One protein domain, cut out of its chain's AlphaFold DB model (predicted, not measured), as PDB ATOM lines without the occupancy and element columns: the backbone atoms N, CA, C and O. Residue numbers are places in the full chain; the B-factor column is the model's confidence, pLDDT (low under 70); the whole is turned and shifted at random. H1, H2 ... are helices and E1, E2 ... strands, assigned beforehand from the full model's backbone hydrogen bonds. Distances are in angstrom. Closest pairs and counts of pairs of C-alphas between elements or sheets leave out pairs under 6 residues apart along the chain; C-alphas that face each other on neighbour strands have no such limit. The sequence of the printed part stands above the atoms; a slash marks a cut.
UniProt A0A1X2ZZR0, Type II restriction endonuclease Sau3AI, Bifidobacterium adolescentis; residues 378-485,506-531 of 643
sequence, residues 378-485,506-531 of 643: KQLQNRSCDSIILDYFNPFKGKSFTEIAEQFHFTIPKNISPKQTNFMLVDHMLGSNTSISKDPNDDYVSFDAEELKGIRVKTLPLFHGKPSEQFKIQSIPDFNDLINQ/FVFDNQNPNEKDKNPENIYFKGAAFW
ATOM      1  N   LYS A 378     142.163 168.246 105.760       91.69
ATOM      2  CA  LYS A 378     140.999 169.120 105.522       91.69
ATOM      3  C   LYS A 378     140.049 169.177 106.714       91.69
ATOM      4  O   LYS A 378     139.341 170.168 106.882       91.69
ATOM      5  N   GLN A 379     140.051 168.159 107.578       91.81
ATOM      6  CA  GLN A 379     139.260 168.190 108.807       91.81
ATOM      7  C   GLN A 379     139.677 169.349 109.724       91.81
ATOM      8  O   GLN A 379     138.809 169.974 110.332       91.81
ATOM      9  N   LEU A 380     140.968 169.702 109.761       91.00
ATOM     10  CA  LEU A 380     141.490 170.815 110.562       91.00
ATOM     11  C   LEU A 380     141.055 172.198 110.050       91.00
ATOM     12  O   LEU A 380     141.212 173.187 110.755       91.00
ATOM     13  N   GLN A 381     140.458 172.310 108.862       87.94
ATOM     14  CA  GLN A 381     139.965 173.604 108.376       87.94
ATOM     15  C   GLN A 381     138.719 174.076 109.137       87.94
ATOM     16  O   GLN A 381     138.503 175.274 109.276       87.94
ATOM     17  N   ASN A 382     137.898 173.144 109.634       88.25
ATOM     18  CA  ASN A 382     136.600 173.458 110.249       88.25
ATOM     19  C   ASN A 382     136.411 172.843 111.641       88.25
ATOM     20  O   ASN A 382     135.365 173.023 112.263       88.25
ATOM     21  N   ARG A 383     137.383 172.062 112.120       92.31
ATOM     22  CA  ARG A 383     137.283 171.296 113.362       92.31
ATOM     23  C   ARG A 383     138.571 171.398 114.159       92.31
ATOM     24  O   ARG A 383     139.659 171.388 113.589       92.31
ATOM     25  N   SER A 384     138.448 171.424 115.484       90.62
ATOM     26  CA  SER A 384     139.612 171.338 116.364       90.62
ATOM     27  C   SER A 384     140.206 169.932 116.349       90.62
ATOM     28  O   SER A 384     139.474 168.943 116.206       90.62
ATOM     29  N   CYS A 385     141.516 169.858 116.584       91.19
ATOM     30  CA  CYS A 385     142.245 168.616 116.830       91.19
ATOM     31  C   CYS A 385     141.520 167.719 117.855       91.19
ATOM     32  O   CYS A 385     141.206 166.563 117.566       91.19
ATOM     33  N   ASP A 386     141.130 168.296 118.997       93.44
ATOM     34  CA  ASP A 386     140.374 167.613 120.052       93.44
ATOM     35  C   ASP A 386     139.111 166.930 119.526       93.44
ATOM     36  O   ASP A 386     138.859 165.765 119.824       93.44
ATOM     37  N   SER A 387     138.311 167.642 118.729       93.75
ATOM     38  CA  SER A 387     137.045 167.102 118.228       93.75
ATOM     39  C   SER A 387     137.247 165.937 117.258       93.75
ATOM     40  O   SER A 387     136.441 165.013 117.258       93.75
ATOM     41  N   ILE A 388     138.320 165.964 116.460       94.06
ATOM     42  CA  ILE A 388     138.660 164.888 115.522       94.06
ATOM     43  C   ILE A 388     139.118 163.654 116.304       94.06
ATOM     44  O   ILE A 388     138.678 162.543 116.021       94.06
ATOM     45  N   ILE A 389     139.944 163.837 117.338       93.06
ATOM     46  CA  ILE A 389     140.395 162.729 118.191       93.06
ATOM     47  C   ILE A 389     139.215 162.096 118.941       93.06
ATOM     48  O   ILE A 389     139.151 160.875 119.066       93.06
ATOM     49  N   LEU A 390     138.258 162.895 119.421       95.31
ATOM     50  CA  LEU A 390     137.083 162.368 120.125       95.31
ATOM     51  C   LEU A 390     136.195 161.473 119.241       95.31
ATOM     52  O   LEU A 390     135.551 160.564 119.771       95.31
ATOM     53  N   ASP A 391     136.205 161.640 117.915       94.19
ATOM     54  CA  ASP A 391     135.451 160.774 116.995       94.19
ATOM     55  C   ASP A 391     135.917 159.317 117.004       94.19
ATOM     56  O   ASP A 391     135.111 158.429 116.731       94.19
ATOM     57  N   TYR A 392     137.169 159.046 117.384       93.06
ATOM     58  CA  TYR A 392     137.643 157.674 117.586       93.06
ATOM     59  C   TYR A 392     136.912 156.981 118.741       93.06
ATOM     60  O   TYR A 392     136.768 155.763 118.753       93.06
ATOM     61  N   PHE A 393     136.411 157.746 119.714       94.81
ATOM     62  CA  PHE A 393     135.796 157.213 120.927       94.81
ATOM     63  C   PHE A 393     134.267 157.283 120.908       94.81
ATOM     64  O   PHE A 393     133.603 156.410 121.472       94.81
ATOM     65  N   ASN A 394     133.693 158.285 120.237       95.31
ATOM     66  CA  ASN A 394     132.247 158.522 120.173       95.31
ATOM     67  C   ASN A 394     131.409 157.277 119.789       95.31
ATOM     68  O   ASN A 394     130.395 157.034 120.452       95.31
ATOM     69  N   PRO A 395     131.816 156.422 118.824       96.00
ATOM     70  CA  PRO A 395     131.068 155.214 118.459       96.00
ATOM     71  C   PRO A 395     130.943 154.169 119.574       96.00
ATOM     72  O   PRO A 395     130.126 153.250 119.471       96.00
ATOM     73  N   PHE A 396     131.769 154.252 120.618       95.69
ATOM     74  CA  PHE A 396     131.802 153.287 121.719       95.69
ATOM     75  C   PHE A 396     131.030 153.756 122.952       95.69
ATOM     76  O   PHE A 396     130.870 152.997 123.909       95.69
ATOM     77  N   LYS A 397     130.533 154.996 122.944       95.56
ATOM     78  CA  LYS A 397     129.778 155.565 124.055       95.56
ATOM     79  C   LYS A 397     128.544 154.720 124.380       95.56
ATOM     80  O   LYS A 397     127.753 154.376 123.508       95.56
ATOM     81  N   GLY A 398     128.377 154.412 125.661       95.31
ATOM     82  CA  GLY A 398     127.279 153.606 126.186       95.31
ATOM     83  C   GLY A 398     127.488 152.095 126.083       95.31
ATOM     84  O   GLY A 398     126.695 151.371 126.675       95.31
ATOM     85  N   LYS A 399     128.539 151.615 125.405       96.31
ATOM     86  CA  LYS A 399     128.852 150.183 125.312       96.31
ATOM     87  C   LYS A 399     129.590 149.687 126.556       96.31
ATOM     88  O   LYS A 399     130.365 150.421 127.177       96.31
ATOM     89  N   SER A 400     129.350 148.432 126.910       93.75
ATOM     90  CA  SER A 400     130.095 147.680 127.920       93.75
ATOM     91  C   SER A 400     131.500 147.312 127.430       93.75
ATOM     92  O   SER A 400     131.791 147.356 126.232       93.75
ATOM     93  N   PHE A 401     132.386 146.899 128.342       90.38
ATOM     94  CA  PHE A 401     133.722 146.422 127.952       90.38
ATOM     95  C   PHE A 401     133.637 145.215 127.032       90.38
ATOM     96  O   PHE A 401     134.430 145.115 126.102       90.38
ATOM     97  N   THR A 402     132.687 144.320 127.298       90.56
ATOM     98  CA  THR A 402     132.471 143.112 126.501       90.56
ATOM     99  C   THR A 402     132.082 143.475 125.072       90.56
ATOM    100  O   THR A 402     132.752 143.038 124.143       90.56
ATOM    101  N   GLU A 403     131.103 144.362 124.888       94.25
ATOM    102  CA  GLU A 403     130.668 144.802 123.554       94.25
ATOM    103  C   GLU A 403     131.787 145.510 122.777       94.25
ATOM    104  O   GLU A 403     131.921 145.326 121.568       94.25
ATOM    105  N   ILE A 404     132.610 146.320 123.453       93.56
ATOM    106  CA  ILE A 404     133.766 146.973 122.821       93.56
ATOM    107  C   ILE A 404     134.803 145.920 122.417       93.56
ATOM    108  O   ILE A 404     135.280 145.929 121.286       93.56
ATOM    109  N   ALA A 405     135.145 145.002 123.322       91.06
ATOM    110  CA  ALA A 405     136.135 143.960 123.073       91.06
ATOM    111  C   ALA A 405     135.729 143.043 121.905       91.06
ATOM    112  O   ALA A 405     136.558 142.731 121.051       91.06
ATOM    113  N   GLU A 406     134.445 142.682 121.816       92.44
ATOM    114  CA  GLU A 406     133.886 141.888 120.716       92.44
ATOM    115  C   GLU A 406     134.053 142.572 119.352       92.44
ATOM    116  O   GLU A 406     134.405 141.900 118.381       92.44
ATOM    117  N   GLN A 407     133.890 143.901 119.280       92.94
ATOM    118  CA  GLN A 407     134.069 144.671 118.037       92.94
ATOM    119  C   GLN A 407     135.501 144.637 117.502       92.94
ATOM    120  O   GLN A 407     135.704 144.739 116.295       92.94
ATOM    121  N   PHE A 408     136.483 144.457 118.385       90.19
ATOM    122  CA  PHE A 408     137.895 144.351 118.021       90.19
ATOM    123  C   PHE A 408     138.406 142.911 117.985       90.19
ATOM    124  O   PHE A 408     139.608 142.698 117.833       90.19
ATOM    125  N   HIS A 409     137.522 141.921 118.160       89.94
ATOM    126  CA  HIS A 409     137.903 140.517 118.344       89.94
ATOM    127  C   HIS A 409     138.973 140.336 119.442       89.94
ATOM    128  O   HIS A 409     139.840 139.464 119.370       89.94
ATOM    129  N   PHE A 410     138.912 141.184 120.470       86.81
ATOM    130  CA  PHE A 410     139.848 141.227 121.582       86.81
ATOM    131  C   PHE A 410     139.321 140.389 122.749       86.81
ATOM    132  O   PHE A 410     138.179 140.530 123.179       86.81
ATOM    133  N   THR A 411     140.164 139.522 123.309       85.94
ATOM    134  CA  THR A 411     139.815 138.772 124.523       85.94
ATOM    135  C   THR A 411     140.337 139.506 125.749       85.94
ATOM    136  O   THR A 411     141.549 139.595 125.946       85.94
ATOM    137  N   ILE A 412     139.431 139.974 126.611       83.12
ATOM    138  CA  ILE A 412     139.797 140.614 127.880       83.12
ATOM    139  C   ILE A 412     140.546 139.595 128.757       83.12
ATOM    140  O   ILE A 412     139.970 138.565 129.130       83.12
ATOM    141  N   PRO A 413     141.815 139.846 129.128       80.19
ATOM    142  CA  PRO A 413     142.568 138.872 129.899       80.19
ATOM    143  C   PRO A 413     142.025 138.738 131.324       80.19
ATOM    144  O   PRO A 413     141.724 139.721 132.006       80.19
ATOM    145  N   LYS A 414     141.956 137.496 131.808       74.12
ATOM    146  CA  LYS A 414     141.569 137.201 133.192       74.12
ATOM    147  C   LYS A 414     142.654 137.709 134.154       74.12
ATOM    148  O   LYS A 414     143.841 137.573 133.875       74.12
ATOM    149  N   ASN A 415     142.251 138.241 135.310       71.75
ATOM    150  CA  ASN A 415     143.132 138.727 136.390       71.75
ATOM    151  C   ASN A 415     143.951 140.005 136.102       71.75
ATOM    152  O   ASN A 415     144.888 140.304 136.844       71.75
ATOM    153  N   ILE A 416     143.593 140.788 135.083       72.31
ATOM    154  CA  ILE A 416     144.177 142.118 134.853       72.31
ATOM    155  C   ILE A 416     143.402 143.189 135.634       72.31
ATOM    156  O   ILE A 416     142.201 143.073 135.882       72.31
ATOM    157  N   SER A 417     144.104 144.237 136.083       72.56
ATOM    158  CA  SER A 417     143.439 145.350 136.764       72.56
ATOM    159  C   SER A 417     142.529 146.116 135.790       72.56
ATOM    160  O   SER A 417     142.953 146.372 134.666       72.56
ATOM    161  N   PRO A 418     141.337 146.589 136.207       73.31
ATOM    162  CA  PRO A 418     140.449 147.346 135.322       73.31
ATOM    163  C   PRO A 418     141.141 148.535 134.667       73.31
ATOM    164  O   PRO A 418     140.968 148.761 133.486       73.31
ATOM    165  N   LYS A 419     142.021 149.239 135.393       76.62
ATOM    166  CA  LYS A 419     142.806 150.344 134.830       76.62
ATOM    167  C   LYS A 419     143.625 149.912 133.609       76.62
ATOM    168  O   LYS A 419     143.676 150.650 132.636       76.62
ATOM    169  N   GLN A 420     144.276 148.751 133.659       78.06
ATOM    170  CA  GLN A 420     145.025 148.226 132.515       78.06
ATOM    171  C   GLN A 420     144.081 147.821 131.378       78.06
ATOM    172  O   GLN A 420     144.333 148.200 130.242       78.06
ATOM    173  N   THR A 421     142.972 147.142 131.686       82.25
ATOM    174  CA  THR A 421     141.947 146.785 130.694       82.25
ATOM    175  C   THR A 421     141.384 148.018 129.981       82.25
ATOM    176  O   THR A 421     141.280 148.005 128.760       82.25
ATOM    177  N   ASN A 422     141.108 149.104 130.711       85.69
ATOM    178  CA  ASN A 422     140.635 150.370 130.146       85.69
ATOM    179  C   ASN A 422     141.580 150.873 129.055       85.69
ATOM    180  O   ASN A 422     141.138 151.223 127.970       85.69
ATOM    181  N   PHE A 423     142.883 150.897 129.341       85.69
ATOM    182  CA  PHE A 423     143.874 151.392 128.391       85.69
ATOM    183  C   PHE A 423     144.061 150.466 127.188       85.69
ATOM    184  O   PHE A 423     144.268 150.974 126.096       85.69
ATOM    185  N   MET A 424     143.916 149.147 127.352       85.44
ATOM    186  CA  MET A 424     143.907 148.218 126.213       85.44
ATOM    187  C   MET A 424     142.719 148.482 125.282       85.44
ATOM    188  O   MET A 424     142.882 148.511 124.069       85.44
ATOM    189  N   LEU A 425     141.526 148.716 125.839       87.94
ATOM    190  CA  LEU A 425     140.349 149.048 125.031       87.94
ATOM    191  C   LEU A 425     140.510 150.397 124.329       87.94
ATOM    192  O   LEU A 425     140.172 150.506 123.158       87.94
ATOM    193  N   VAL A 426     141.051 151.407 125.016       89.25
ATOM    194  CA  VAL A 426     141.329 152.720 124.411       89.25
ATOM    195  C   VAL A 426     142.329 152.607 123.257       89.25
ATOM    196  O   VAL A 426     142.125 153.246 122.230       89.25
ATOM    197  N   ASP A 427     143.373 151.792 123.400       86.81
ATOM    198  CA  ASP A 427     144.339 151.539 122.322       86.81
ATOM    199  C   ASP A 427     143.652 150.917 121.096       86.81
ATOM    200  O   ASP A 427     143.797 151.401 119.977       86.81
ATOM    201  N   HIS A 428     142.778 149.929 121.314       88.06
ATOM    202  CA  HIS A 428     141.956 149.372 120.240       88.06
ATOM    203  C   HIS A 428     141.022 150.409 119.590       88.06
ATOM    204  O   HIS A 428     140.887 150.400 118.368       88.06
ATOM    205  N   MET A 429     140.424 151.324 120.367       90.62
ATOM    206  CA  MET A 429     139.582 152.411 119.837       90.62
ATOM    207  C   MET A 429     140.353 153.382 118.934       90.62
ATOM    208  O   MET A 429     139.800 153.856 117.945       90.62
ATOM    209  N   LEU A 430     141.617 153.671 119.256       86.44
ATOM    210  CA  LEU A 430     142.497 154.513 118.435       86.44
ATOM    211  C   LEU A 430     143.011 153.791 117.177       86.44
ATOM    212  O   LEU A 430     143.328 154.438 116.177       86.44
ATOM    213  N   GLY A 431     143.048 152.458 117.211       77.62
ATOM    214  CA  GLY A 431     143.536 151.600 116.136       77.62
ATOM    215  C   GLY A 431     144.974 151.120 116.362       77.62
ATOM    216  O   GLY A 431     145.741 151.699 117.122       77.62
ATOM    217  N   SER A 432     145.365 150.049 115.664       59.09
ATOM    218  CA  SER A 432     146.587 149.248 115.894       59.09
ATOM    219  C   SER A 432     147.942 149.944 115.673       59.09
ATOM    220  O   SER A 432     148.969 149.270 115.686       59.09
ATOM    221  N   ASN A 433     147.966 151.257 115.439       59.88
ATOM    222  CA  ASN A 433     149.179 152.010 115.102       59.88
ATOM    223  C   ASN A 433     149.597 153.000 116.201       59.88
ATOM    224  O   ASN A 433     150.557 153.745 116.015       59.88
ATOM    225  N   THR A 434     148.895 153.038 117.336       65.44
ATOM    226  CA  THR A 434     149.338 153.799 118.508       65.44
ATOM    227  C   THR A 434     150.046 152.896 119.502       65.44
ATOM    228  O   THR A 434     149.722 151.722 119.633       65.44
ATOM    229  N   SER A 435     151.030 153.445 120.214       67.94
ATOM    230  CA  SER A 435     151.629 152.774 121.362       67.94
ATOM    231  C   SER A 435     151.346 153.563 122.639       67.94
ATOM    232  O   SER A 435     151.364 154.799 122.664       67.94
ATOM    233  N   ILE A 436     151.053 152.827 123.711       73.06
ATOM    234  CA  ILE A 436     150.897 153.366 125.058       73.06
ATOM    235  C   ILE A 436     152.230 153.242 125.782       73.06
ATOM    236  O   ILE A 436     152.705 152.139 126.065       73.06
ATOM    237  N   SER A 437     152.801 154.382 126.158       69.44
ATOM    238  CA  SER A 437     153.952 154.424 127.051       69.44
ATOM    239  C   SER A 437     153.537 154.906 128.437       69.44
ATOM    240  O   SER A 437     152.624 155.721 128.616       69.44
ATOM    241  N   LYS A 438     154.215 154.376 129.455       68.00
ATOM    242  CA  LYS A 438     154.070 154.828 130.836       68.00
ATOM    243  C   LYS A 438     155.440 155.197 131.380       68.00
ATOM    244  O   LYS A 438     156.340 154.358 131.403       68.00
ATOM    245  N   ASP A 439     155.582 156.427 131.860       66.00
ATOM    246  CA  ASP A 439     156.765 156.813 132.621       66.00
ATOM    247  C   ASP A 439     156.751 156.072 133.974       66.00
ATOM    248  O   ASP A 439     155.764 156.157 134.703       66.00
ATOM    249  N   PRO A 440     157.807 155.334 134.357       57.84
ATOM    250  CA  PRO A 440     157.871 154.676 135.663       57.84
ATOM    251  C   PRO A 440     157.727 155.636 136.854       57.84
ATOM    252  O   PRO A 440     157.324 155.209 137.937       57.84
ATOM    253  N   ASN A 441     158.062 156.912 136.657       54.66
ATOM    254  CA  ASN A 441     158.018 157.959 137.672       54.66
ATOM    255  C   ASN A 441     156.738 158.799 137.616       54.66
ATOM    256  O   ASN A 441     156.558 159.670 138.471       54.66
ATOM    257  N   ASP A 442     155.851 158.540 136.650       66.94
ATOM    258  CA  ASP A 442     154.602 159.270 136.495       66.94
ATOM    259  C   ASP A 442     153.382 158.339 136.400       66.94
ATOM    260  O   ASP A 442     153.425 157.219 135.893       66.94
ATOM    261  N   ASP A 443     152.248 158.784 136.932       71.38
ATOM    262  CA  ASP A 443     151.036 157.954 137.000       71.38
ATOM    263  C   ASP A 443     150.147 158.049 135.756       71.38
ATOM    264  O   ASP A 443     149.108 157.369 135.688       71.38
ATOM    265  N   TYR A 444     150.551 158.889 134.805       81.25
ATOM    266  CA  TYR A 444     149.858 159.125 133.547       81.25
ATOM    267  C   TYR A 444     150.346 158.195 132.453       81.25
ATOM    268  O   TYR A 444     151.456 157.663 132.486       81.25
ATOM    269  N   VAL A 445     149.462 158.017 131.486       81.56
ATOM    270  CA  VAL A 445     149.761 157.367 130.223       81.56
ATOM    271  C   VAL A 445     149.996 158.448 129.175       81.56
ATOM    272  O   VAL A 445     149.329 159.486 129.207       81.56
ATOM    273  N   SER A 446     150.926 158.182 128.266       76.62
ATOM    274  CA  SER A 446     151.158 158.981 127.067       76.62
ATOM    275  C   SER A 446     150.960 158.108 125.832       76.62
ATOM    276  O   SER A 446     151.343 156.935 125.834       76.62
ATOM    277  N   PHE A 447     150.394 158.696 124.784       81.44
ATOM    278  CA  PHE A 447     150.310 158.078 123.464       81.44
ATOM    279  C   PHE A 447     151.432 158.585 122.568       81.44
ATOM    280  O   PHE A 447     151.842 159.740 122.678       81.44
ATOM    281  N   ASP A 448     151.880 157.725 121.662       75.94
ATOM    282  CA  ASP A 448     152.877 158.059 120.636       75.94
ATOM    283  C   ASP A 448     152.271 158.706 119.371       75.94
ATOM    284  O   ASP A 448     152.905 158.814 118.324       75.94
ATOM    285  N   ALA A 449     151.013 159.145 119.461       84.00
ATOM    286  CA  ALA A 449     150.367 159.913 118.408       84.00
ATOM    287  C   ALA A 449     150.801 161.381 118.455       84.00
ATOM    288  O   ALA A 449     150.785 161.990 119.528       84.00
ATOM    289  N   GLU A 450     151.132 161.961 117.299       84.06
ATOM    290  CA  GLU A 450     151.637 163.338 117.178       84.06
ATOM    291  C   GLU A 450     150.729 164.359 117.883       84.06
ATOM    292  O   GLU A 450     151.198 165.235 118.613       84.06
ATOM    293  N   GLU A 451     149.418 164.214 117.714       87.88
ATOM    294  CA  GLU A 451     148.416 165.121 118.261       87.88
ATOM    295  C   GLU A 451     148.180 164.948 119.769       87.88
ATOM    296  O   GLU A 451     147.657 165.848 120.421       87.88
ATOM    297  N   LEU A 452     148.582 163.808 120.341       88.75
ATOM    298  CA  LEU A 452     148.446 163.503 121.768       88.75
ATOM    299  C   LEU A 452     149.752 163.711 122.549       88.75
ATOM    300  O   LEU A 452     149.771 163.563 123.778       88.75
ATOM    301  N   LYS A 453     150.851 164.082 121.881       85.38
ATOM    302  CA  LYS A 453     152.134 164.342 122.544       85.38
ATOM    303  C   LYS A 453     152.025 165.513 123.523       85.38
ATOM    304  O   LYS A 453     151.722 166.647 123.166       85.38
ATOM    305  N   GLY A 454     152.358 165.247 124.785       85.25
ATOM    306  CA  GLY A 454     152.262 166.223 125.879       85.25
ATOM    307  C   GLY A 454     150.905 166.248 126.588       85.25
ATOM    308  O   GLY A 454     150.793 166.887 127.635       85.25
ATOM    309  N   ILE A 455     149.909 165.511 126.089       90.38
ATOM    310  CA  ILE A 455     148.617 165.334 126.757       90.38
ATOM    311  C   ILE A 455     148.728 164.196 127.770       90.38
ATOM    312  O   ILE A 455     149.201 163.100 127.465       90.38
ATOM    313  N   ARG A 456     148.284 164.444 129.007       89.69
ATOM    314  CA  ARG A 456     148.298 163.434 130.071       89.69
ATOM    315  C   ARG A 456     147.010 162.630 130.072       89.69
ATOM    316  O   ARG A 456     145.928 163.170 130.295       89.69
ATOM    317  N   VAL A 457     147.118 161.319 129.909       90.12
ATOM    318  CA  VAL A 457     145.937 160.464 129.777       90.12
ATOM    319  C   VAL A 457     145.615 159.746 131.076       90.12
ATOM    320  O   VAL A 457     146.494 159.192 131.750       90.12
ATOM    321  N   LYS A 458     144.328 159.757 131.445       90.25
ATOM    322  CA  LYS A 458     143.848 159.116 132.668       90.25
ATOM    323  C   LYS A 458     142.396 158.657 132.563       90.25
ATOM    324  O   LYS A 458     141.629 159.124 131.735       90.25
ATOM    325  N   THR A 459     142.015 157.743 133.444       91.50
ATOM    326  CA  THR A 459     140.642 157.254 133.573       91.50
ATOM    327  C   THR A 459     139.971 157.853 134.805       91.50
ATOM    328  O   THR A 459     140.625 157.993 135.843       91.50
ATOM    329  N   LEU A 460     138.670 158.121 134.726       93.44
ATOM    330  CA  LEU A 460     137.820 158.489 135.855       93.44
ATOM    331  C   LEU A 460     136.727 157.419 136.031       93.44
ATOM    332  O   LEU A 460     135.765 157.403 135.260       93.44
ATOM    333  N   PRO A 461     136.877 156.499 136.998       93.25
ATOM    334  CA  PRO A 461     135.863 155.491 137.256       93.25
ATOM    335  C   PRO A 461     134.666 156.100 137.996       93.25
ATOM    336  O   PRO A 461     134.816 156.920 138.909       93.25
ATOM    337  N   LEU A 462     133.477 155.662 137.604       95.31
ATOM    338  CA  LEU A 462     132.215 155.907 138.278       95.31
ATOM    339  C   LEU A 462     131.688 154.588 138.857       95.31
ATOM    340  O   LEU A 462     132.012 153.504 138.372       95.31
ATOM    341  N   PHE A 463     130.876 154.694 139.898       96.00
ATOM    342  CA  PHE A 463     130.050 153.626 140.435       96.00
ATOM    343  C   PHE A 463     128.615 154.139 140.509       96.00
ATOM    344  O   PHE A 463     128.348 155.140 141.183       96.00
ATOM    345  N   HIS A 464     127.713 153.500 139.765       95.69
ATOM    346  CA  HIS A 464     126.337 153.963 139.573       95.69
ATOM    347  C   HIS A 464     126.248 155.473 139.267       95.69
ATOM    348  O   HIS A 464     125.496 156.222 139.898       95.69
ATOM    349  N   GLY A 465     127.067 155.935 138.315       94.81
ATOM    350  CA  GLY A 465     127.071 157.321 137.838       94.81
ATOM    351  C   GLY A 465     127.740 158.350 138.761       94.81
ATOM    352  O   GLY A 465     127.677 159.547 138.475       94.81
ATOM    353  N   LYS A 466     128.386 157.928 139.857       95.25
ATOM    354  CA  LYS A 466     129.121 158.817 140.776       95.25
ATOM    355  C   LYS A 466     130.610 158.476 140.804       95.25
ATOM    356  O   LYS A 466     130.927 157.294 140.855       95.25
ATOM    357  N   PRO A 467     131.530 159.455 140.839       94.44
ATOM    358  CA  PRO A 467     132.959 159.165 140.937       94.44
ATOM    359  C   PRO A 467     133.300 158.313 142.163       94.44
ATOM    360  O   PRO A 467     133.007 158.706 143.294       94.44
ATOM    361  N   SER A 468     133.932 157.165 141.921       90.75
ATOM    362  CA  SER A 468     134.376 156.215 142.953       90.75
ATOM    363  C   SER A 468     135.788 156.517 143.460       90.75
ATOM    364  O   SER A 468     136.152 156.207 144.596       90.75
ATOM    365  N   GLU A 469     136.599 157.186 142.639       89.25
ATOM    366  CA  GLU A 469     137.994 157.494 142.948       89.25
ATOM    367  C   GLU A 469     138.301 158.995 142.886       89.25
ATOM    368  O   GLU A 469     137.619 159.792 142.244       89.25
ATOM    369  N   GLN A 470     139.370 159.383 143.587       92.00
ATOM    370  CA  GLN A 470     139.943 160.726 143.499       92.00
ATOM    371  C   GLN A 470     141.005 160.756 142.397       92.00
ATOM    372  O   GLN A 470     141.673 159.754 142.137       92.00
ATOM    373  N   PHE A 471     141.227 161.916 141.786       91.44
ATOM    374  CA  PHE A 471     142.111 162.034 140.631       91.44
ATOM    375  C   PHE A 471     143.503 162.516 141.060       91.44
ATOM    376  O   PHE A 471     143.752 163.714 141.180       91.44
ATOM    377  N   LYS A 472     144.429 161.588 141.341       92.50
ATOM    378  CA  LYS A 472     145.810 161.943 141.733       92.50
ATOM    379  C   LYS A 472     146.464 162.804 140.654       92.50
ATOM    380  O   LYS A 472     146.451 162.390 139.499       92.50
ATOM    381  N   ILE A 473     147.084 163.921 141.023       91.12
ATOM    382  CA  ILE A 473     147.782 164.779 140.059       91.12
ATOM    383  C   ILE A 473     149.300 164.802 140.226       91.12
ATOM    384  O   ILE A 473     150.033 164.850 139.242       91.12
ATOM    385  N   GLN A 474     149.800 164.752 141.458       92.06
ATOM    386  CA  GLN A 474     151.236 164.882 141.681       92.06
ATOM    387  C   GLN A 474     151.646 164.254 143.007       92.06
ATOM    388  O   GLN A 474     151.125 164.611 144.060       92.06
ATOM    389  N   SER A 475     152.600 163.325 142.963       92.25
ATOM    390  CA  SER A 475     153.276 162.825 144.165       92.25
ATOM    391  C   SER A 475     154.110 163.936 144.800       92.25
ATOM    392  O   SER A 475     154.722 164.709 144.072       92.25
ATOM    393  N   ILE A 476     154.196 163.990 146.133       94.06
ATOM    394  CA  ILE A 476     155.094 164.916 146.838       94.06
ATOM    395  C   ILE A 476     156.372 164.149 147.208       94.06
ATOM    396  O   ILE A 476     156.319 163.296 148.103       94.06
ATOM    397  N   PRO A 477     157.510 164.392 146.526       89.50
ATOM    398  CA  PRO A 477     158.724 163.614 146.755       89.50
ATOM    399  C   PRO A 477     159.347 163.899 148.120       89.50
ATOM    400  O   PRO A 477     159.744 162.954 148.799       89.50
ATOM    401  N   ASP A 478     159.378 165.168 148.531       92.56
ATOM    402  CA  ASP A 478     159.966 165.633 149.786       92.56
ATOM    403  C   ASP A 478     159.172 166.830 150.343       92.56
ATOM    404  O   ASP A 478     158.791 167.741 149.605       92.56
ATOM    405  N   PHE A 479     158.889 166.823 151.651       96.31
ATOM    406  CA  PHE A 479     158.165 167.918 152.302       96.31
ATOM    407  C   PHE A 479     159.041 169.150 152.559       96.31
ATOM    408  O   PHE A 479     158.517 170.260 152.540       96.31
ATOM    409  N   ASN A 480     160.346 168.979 152.785       94.44
ATOM    410  CA  ASN A 480     161.300 170.079 152.941       94.44
ATOM    411  C   ASN A 480     161.437 170.850 151.631       94.44
ATOM    412  O   ASN A 480     161.388 172.076 151.639       94.44
ATOM    413  N   ASP A 481     161.526 170.145 150.503       93.94
ATOM    414  CA  ASP A 481     161.549 170.805 149.199       93.94
ATOM    415  C   ASP A 481     160.243 171.564 148.964       93.94
ATOM    416  O   ASP A 481     160.273 172.741 148.607       93.94
ATOM    417  N   LEU A 482     159.094 170.934 149.245       95.44
ATOM    418  CA  LEU A 482     157.774 171.544 149.078       95.44
ATOM    419  C   LEU A 482     157.626 172.864 149.854       95.44
ATOM    420  O   LEU A 482     157.151 173.845 149.282       95.44
ATOM    421  N   ILE A 483     158.046 172.926 151.124       96.00
ATOM    422  CA  ILE A 483     157.913 174.163 151.916       96.00
ATOM    423  C   ILE A 483     158.824 175.302 151.437       96.00
ATOM    424  O   ILE A 483     158.576 176.455 151.797       96.00
ATOM    425  N   ASN A 484     159.848 174.995 150.636       93.62
ATOM    426  CA  ASN A 484     160.774 175.968 150.055       93.62
ATOM    427  C   ASN A 484     160.326 176.467 148.669       93.62
ATOM    428  O   ASN A 484     160.901 177.422 148.139       93.62
ATOM    429  N   GLN A 485     159.296 175.854 148.078       93.12
ATOM    430  CA  GLN A 485     158.727 176.299 146.807       93.12
ATOM    431  C   GLN A 485     157.930 177.603 146.966       93.12
ATOM    432  O   GLN A 485     157.447 177.956 148.045       93.12
ATOM    433  N   PHE A 506     139.163 159.476 130.185       95.44
ATOM    434  CA  PHE A 506     138.218 158.415 129.820       95.44
ATOM    435  C   PHE A 506     137.323 158.054 131.001       95.44
ATOM    436  O   PHE A 506     137.822 157.724 132.082       95.44
ATOM    437  N   VAL A 507     136.007 158.087 130.805       96.12
ATOM    438  CA  VAL A 507     135.037 157.849 131.878       96.12
ATOM    439  C   VAL A 507     134.397 156.479 131.712       96.12
ATOM    440  O   VAL A 507     133.831 156.160 130.668       96.12
ATOM    441  N   PHE A 508     134.472 155.673 132.768       94.50
ATOM    442  CA  PHE A 508     133.927 154.319 132.798       94.50
ATOM    443  C   PHE A 508     133.051 154.149 134.028       94.50
ATOM    444  O   PHE A 508     133.465 154.519 135.120       94.50
ATOM    445  N   ASP A 509     131.863 153.585 133.868       95.50
ATOM    446  CA  ASP A 509     130.873 153.473 134.933       95.50
ATOM    447  C   ASP A 509     130.605 152.018 135.281       95.50
ATOM    448  O   ASP A 509     130.104 151.247 134.461       95.50
ATOM    449  N   ASN A 510     130.961 151.660 136.508       94.31
ATOM    450  CA  ASN A 510     130.715 150.354 137.073       94.31
ATOM    451  C   ASN A 510     129.268 150.276 137.575       94.31
ATOM    452  O   ASN A 510     128.895 150.937 138.548       94.31
ATOM    453  N   GLN A 511     128.472 149.453 136.902       95.62
ATOM    454  CA  GLN A 511     127.074 149.171 137.226       95.62
ATOM    455  C   GLN A 511     126.898 147.795 137.886       95.62
ATOM    456  O   GLN A 511     125.768 147.352 138.088       95.62
ATOM    457  N   ASN A 512     127.991 147.112 138.248       93.88
ATOM    458  CA  ASN A 512     127.905 145.895 139.049       93.88
ATOM    459  C   ASN A 512     127.266 146.184 140.424       93.88
ATOM    460  O   ASN A 512     127.350 147.308 140.911       93.88
ATOM    461  N   PRO A 513     126.703 145.180 141.125       93.50
ATOM    462  CA  PRO A 513     126.076 145.382 142.440       93.50
ATOM    463  C   PRO A 513     127.019 145.910 143.535       93.50
ATOM    464  O   PRO A 513     126.575 146.350 144.595       93.50
ATOM    465  N   ASN A 514     128.333 145.812 143.319       89.19
ATOM    466  CA  ASN A 514     129.366 146.218 144.260       89.19
ATOM    467  C   ASN A 514     130.476 146.968 143.517       89.19
ATOM    468  O   ASN A 514     130.985 146.489 142.513       89.19
ATOM    469  N   GLU A 515     130.925 148.092 144.066       85.94
ATOM    470  CA  GLU A 515     132.015 148.913 143.522       85.94
ATOM    471  C   GLU A 515     133.324 148.129 143.309       85.94
ATOM    472  O   GLU A 515     134.125 148.453 142.430       85.94
ATOM    473  N   LYS A 516     133.549 147.079 144.109       85.19
ATOM    474  CA  LYS A 516     134.717 146.190 143.993       85.19
ATOM    475  C   LYS A 516     134.556 145.094 142.947       85.19
ATOM    476  O   LYS A 516     135.565 144.478 142.597       85.19
ATOM    477  N   ASP A 517     133.330 144.824 142.513       86.62
ATOM    478  CA  ASP A 517     133.066 143.893 141.427       86.62
ATOM    479  C   ASP A 517     133.493 144.541 140.112       86.62
ATOM    480  O   ASP A 517     133.223 145.709 139.844       86.62
ATOM    481  N   LYS A 518     134.258 143.782 139.343       83.12
ATOM    482  CA  LYS A 518     134.975 144.236 138.156       83.12
ATOM    483  C   LYS A 518     134.575 143.417 136.936       83.12
ATOM    484  O   LYS A 518     135.355 143.362 135.989       83.12
ATOM    485  N   ASN A 519     133.408 142.761 136.971       87.44
ATOM    486  CA  ASN A 519     132.888 142.056 135.807       87.44
ATOM    487  C   ASN A 519     132.753 143.049 134.632       87.44
ATOM    488  O   ASN A 519     131.981 144.007 134.757       87.44
ATOM    489  N   PRO A 520     133.493 142.845 133.523       86.69
ATOM    490  CA  PRO A 520     133.494 143.752 132.376       86.69
ATOM    491  C   PRO A 520     132.118 143.927 131.716       86.69
ATOM    492  O   PRO A 520     131.869 144.980 131.134       86.69
ATOM    493  N   GLU A 521     131.206 142.959 131.848       87.94
ATOM    494  CA  GLU A 521     129.860 143.024 131.253       87.94
ATOM    495  C   GLU A 521     129.037 144.219 131.756       87.94
ATOM    496  O   GLU A 521     128.268 144.798 130.995       87.94
ATOM    497  N   ASN A 522     129.233 144.632 133.014       92.00
ATOM    498  CA  ASN A 522     128.509 145.759 133.612       92.00
ATOM    499  C   ASN A 522     129.402 146.989 133.825       92.00
ATOM    500  O   ASN A 522     129.105 147.828 134.680       92.00
ATOM    501  N   ILE A 523     130.515 147.105 133.095       92.69
ATOM    502  CA  ILE A 523     131.325 148.328 133.087       92.69
ATOM    503  C   ILE A 523     131.143 149.013 131.740       92.69
ATOM    504  O   ILE A 523     131.542 148.483 130.708       92.69
ATOM    505  N   TYR A 524     130.565 150.212 131.766       94.94
ATOM    506  CA  TYR A 524     130.161 150.941 130.568       94.94
ATOM    507  C   TYR A 524     131.088 152.113 130.283       94.94
ATOM    508  O   TYR A 524     131.376 152.918 131.172       94.94
ATOM    509  N   PHE A 525     131.508 152.262 129.031       96.56
ATOM    510  CA  PHE A 525     132.218 153.450 128.581       96.56
ATOM    511  C   PHE A 525     131.244 154.621 128.437       96.56
ATOM    512  O   PHE A 525     130.287 154.562 127.666       96.56
ATOM    513  N   LYS A 526     131.458 155.693 129.200       97.00
ATOM    514  CA  LYS A 526     130.599 156.887 129.167       97.00
ATOM    515  C   LYS A 526     131.041 157.925 128.145       97.00
ATOM    516  O   LYS A 526     130.211 158.742 127.773       97.00
ATOM    517  N   GLY A 527     132.296 157.880 127.711       96.62
ATOM    518  CA  GLY A 527     132.880 158.847 126.790       96.62
ATOM    519  C   GLY A 527     134.278 159.285 127.221       96.62
ATOM    520  O   GLY A 527     134.804 158.856 128.257       96.62
ATOM    521  N   ALA A 528     134.873 160.154 126.411       96.94
ATOM    522  CA  ALA A 528     136.159 160.783 126.671       96.94
ATOM    523  C   ALA A 528     136.018 162.305 126.588       96.94
ATOM    524  O   ALA A 528     135.186 162.811 125.842       96.94
ATOM    525  N   ALA A 529     136.835 163.037 127.340       97.19
ATOM    526  CA  ALA A 529     136.862 164.493 127.272       97.19
ATOM    527  C   ALA A 529     138.277 165.033 127.466       97.19
ATOM    528  O   ALA A 529     139.009 164.582 128.353       97.19
ATOM    529  N   PHE A 530     138.630 166.047 126.675       96.44
ATOM    530  CA  PHE A 530     139.782 166.887 126.967       96.44
ATOM    531  C   PHE A 530     139.444 167.874 128.086       96.44
ATOM    532  O   PHE A 530     138.363 168.472 128.118       96.44
ATOM    533  N   TRP A 531     140.374 168.037 129.021       96.31
ATOM    534  CA  TRP A 531     140.218 168.934 130.157       96.31
ATOM    535  C   TRP A 531     141.553 169.557 130.549       96.31
ATOM    536  O   TRP A 531     142.567 168.875 130.644       96.31
TER     537      TRP A 531
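Overview. This is residues 378 to 485 and 506 to 531 of the 643 residues of the protein "Type II restriction endonuclease Sau3AI" of Bifidobacterium adolescentis (UniProt A0A1X2ZZR0). A small, strongly twisted sheet of three strands, E3, E5 and E6, has the longest helix, H4, slanting over one face, while H2 and H3 pack at E6 and the small hairpin of E1 and E2 sits by E3. From this body E4 leads out to an arm, residues 476 to 485 with H5, that sticks out free, and H1 lies at another end. The printed part has 134 residues, with five helices and six strands in the order H1 H2 H3 H4 E1 E2 E3 E4 H5 E5 E6; the sheet's order is E3 E5 E6, mixed, and the class is mixed, helices and strands. It is only just compact, close to loose, with a radius of gyration of the C-alphas of 16.6 A, and a flat outline of 52 by 46 by 25 A.

Along the chain. Find C-alpha 378 at (140.999, 169.120, 105.522), where H1, residues 378 to 381, begins. H2 is residues 385 to 390, H3 residues 401 to 407, and H4 residues 418 to 430, 18.5 A long. Then come E1, residues 436 to 438, and E2, residues 445 to 447. E3, residues 456 to 463, runs 23.2 A from C-alpha 456 at (148.298, 163.434, 130.071). E4 is residues 471 to 475, H5 residues 479 to 484, and E5 residues 506 to 510, 13.2 A. E6, residues 523 to 531, runs 22.6 A to C-alpha 531 at (140.218, 168.934, 130.157).

Arrangement. In the sheet, look at E3 and E5, parallel, with N 462 and O 508 2.7 A apart. The hairpin E5 and E6 is antiparallel, with N 509 and O 524 2.8 A apart. H2 and H4 with this sheet make two layers, helices on one face of a sheet. H4 has a height over the sheet of 9.5 A. H3 only grazes the sheet, and only just touches H4 with 3 pairs of C-alphas within 8 A, the closest those of Ala 405 and Leu 425, 6.9 A apart. The closest C-alphas of H2 and E6 are those of Leu 390 and Ala 528, 6.8 A. In the antiparallel hairpin E1 and E2, N 437 and O 446 are 3.0 A apart. The closest C-alphas of E2 and E3 are those of Val 445 and Val 457, 4.9 A. E4 pairs with no named strand. In H2, H3, H4 and H5 every O i to N i+4 pair is within hydrogen-bond range; H1 is too short for one.

Size, cuts and confidence. The C-alphas farthest apart are those of His 409 and Asn 484, 52.8 A. Residues 486 to 505 are cut out, with 32.1 A across the cut between C-alphas 485 and 506. E5 to E6 is a long link of 12 residues. Look for pLDDT under 70 at residues 432 to 435 and 437 to 442.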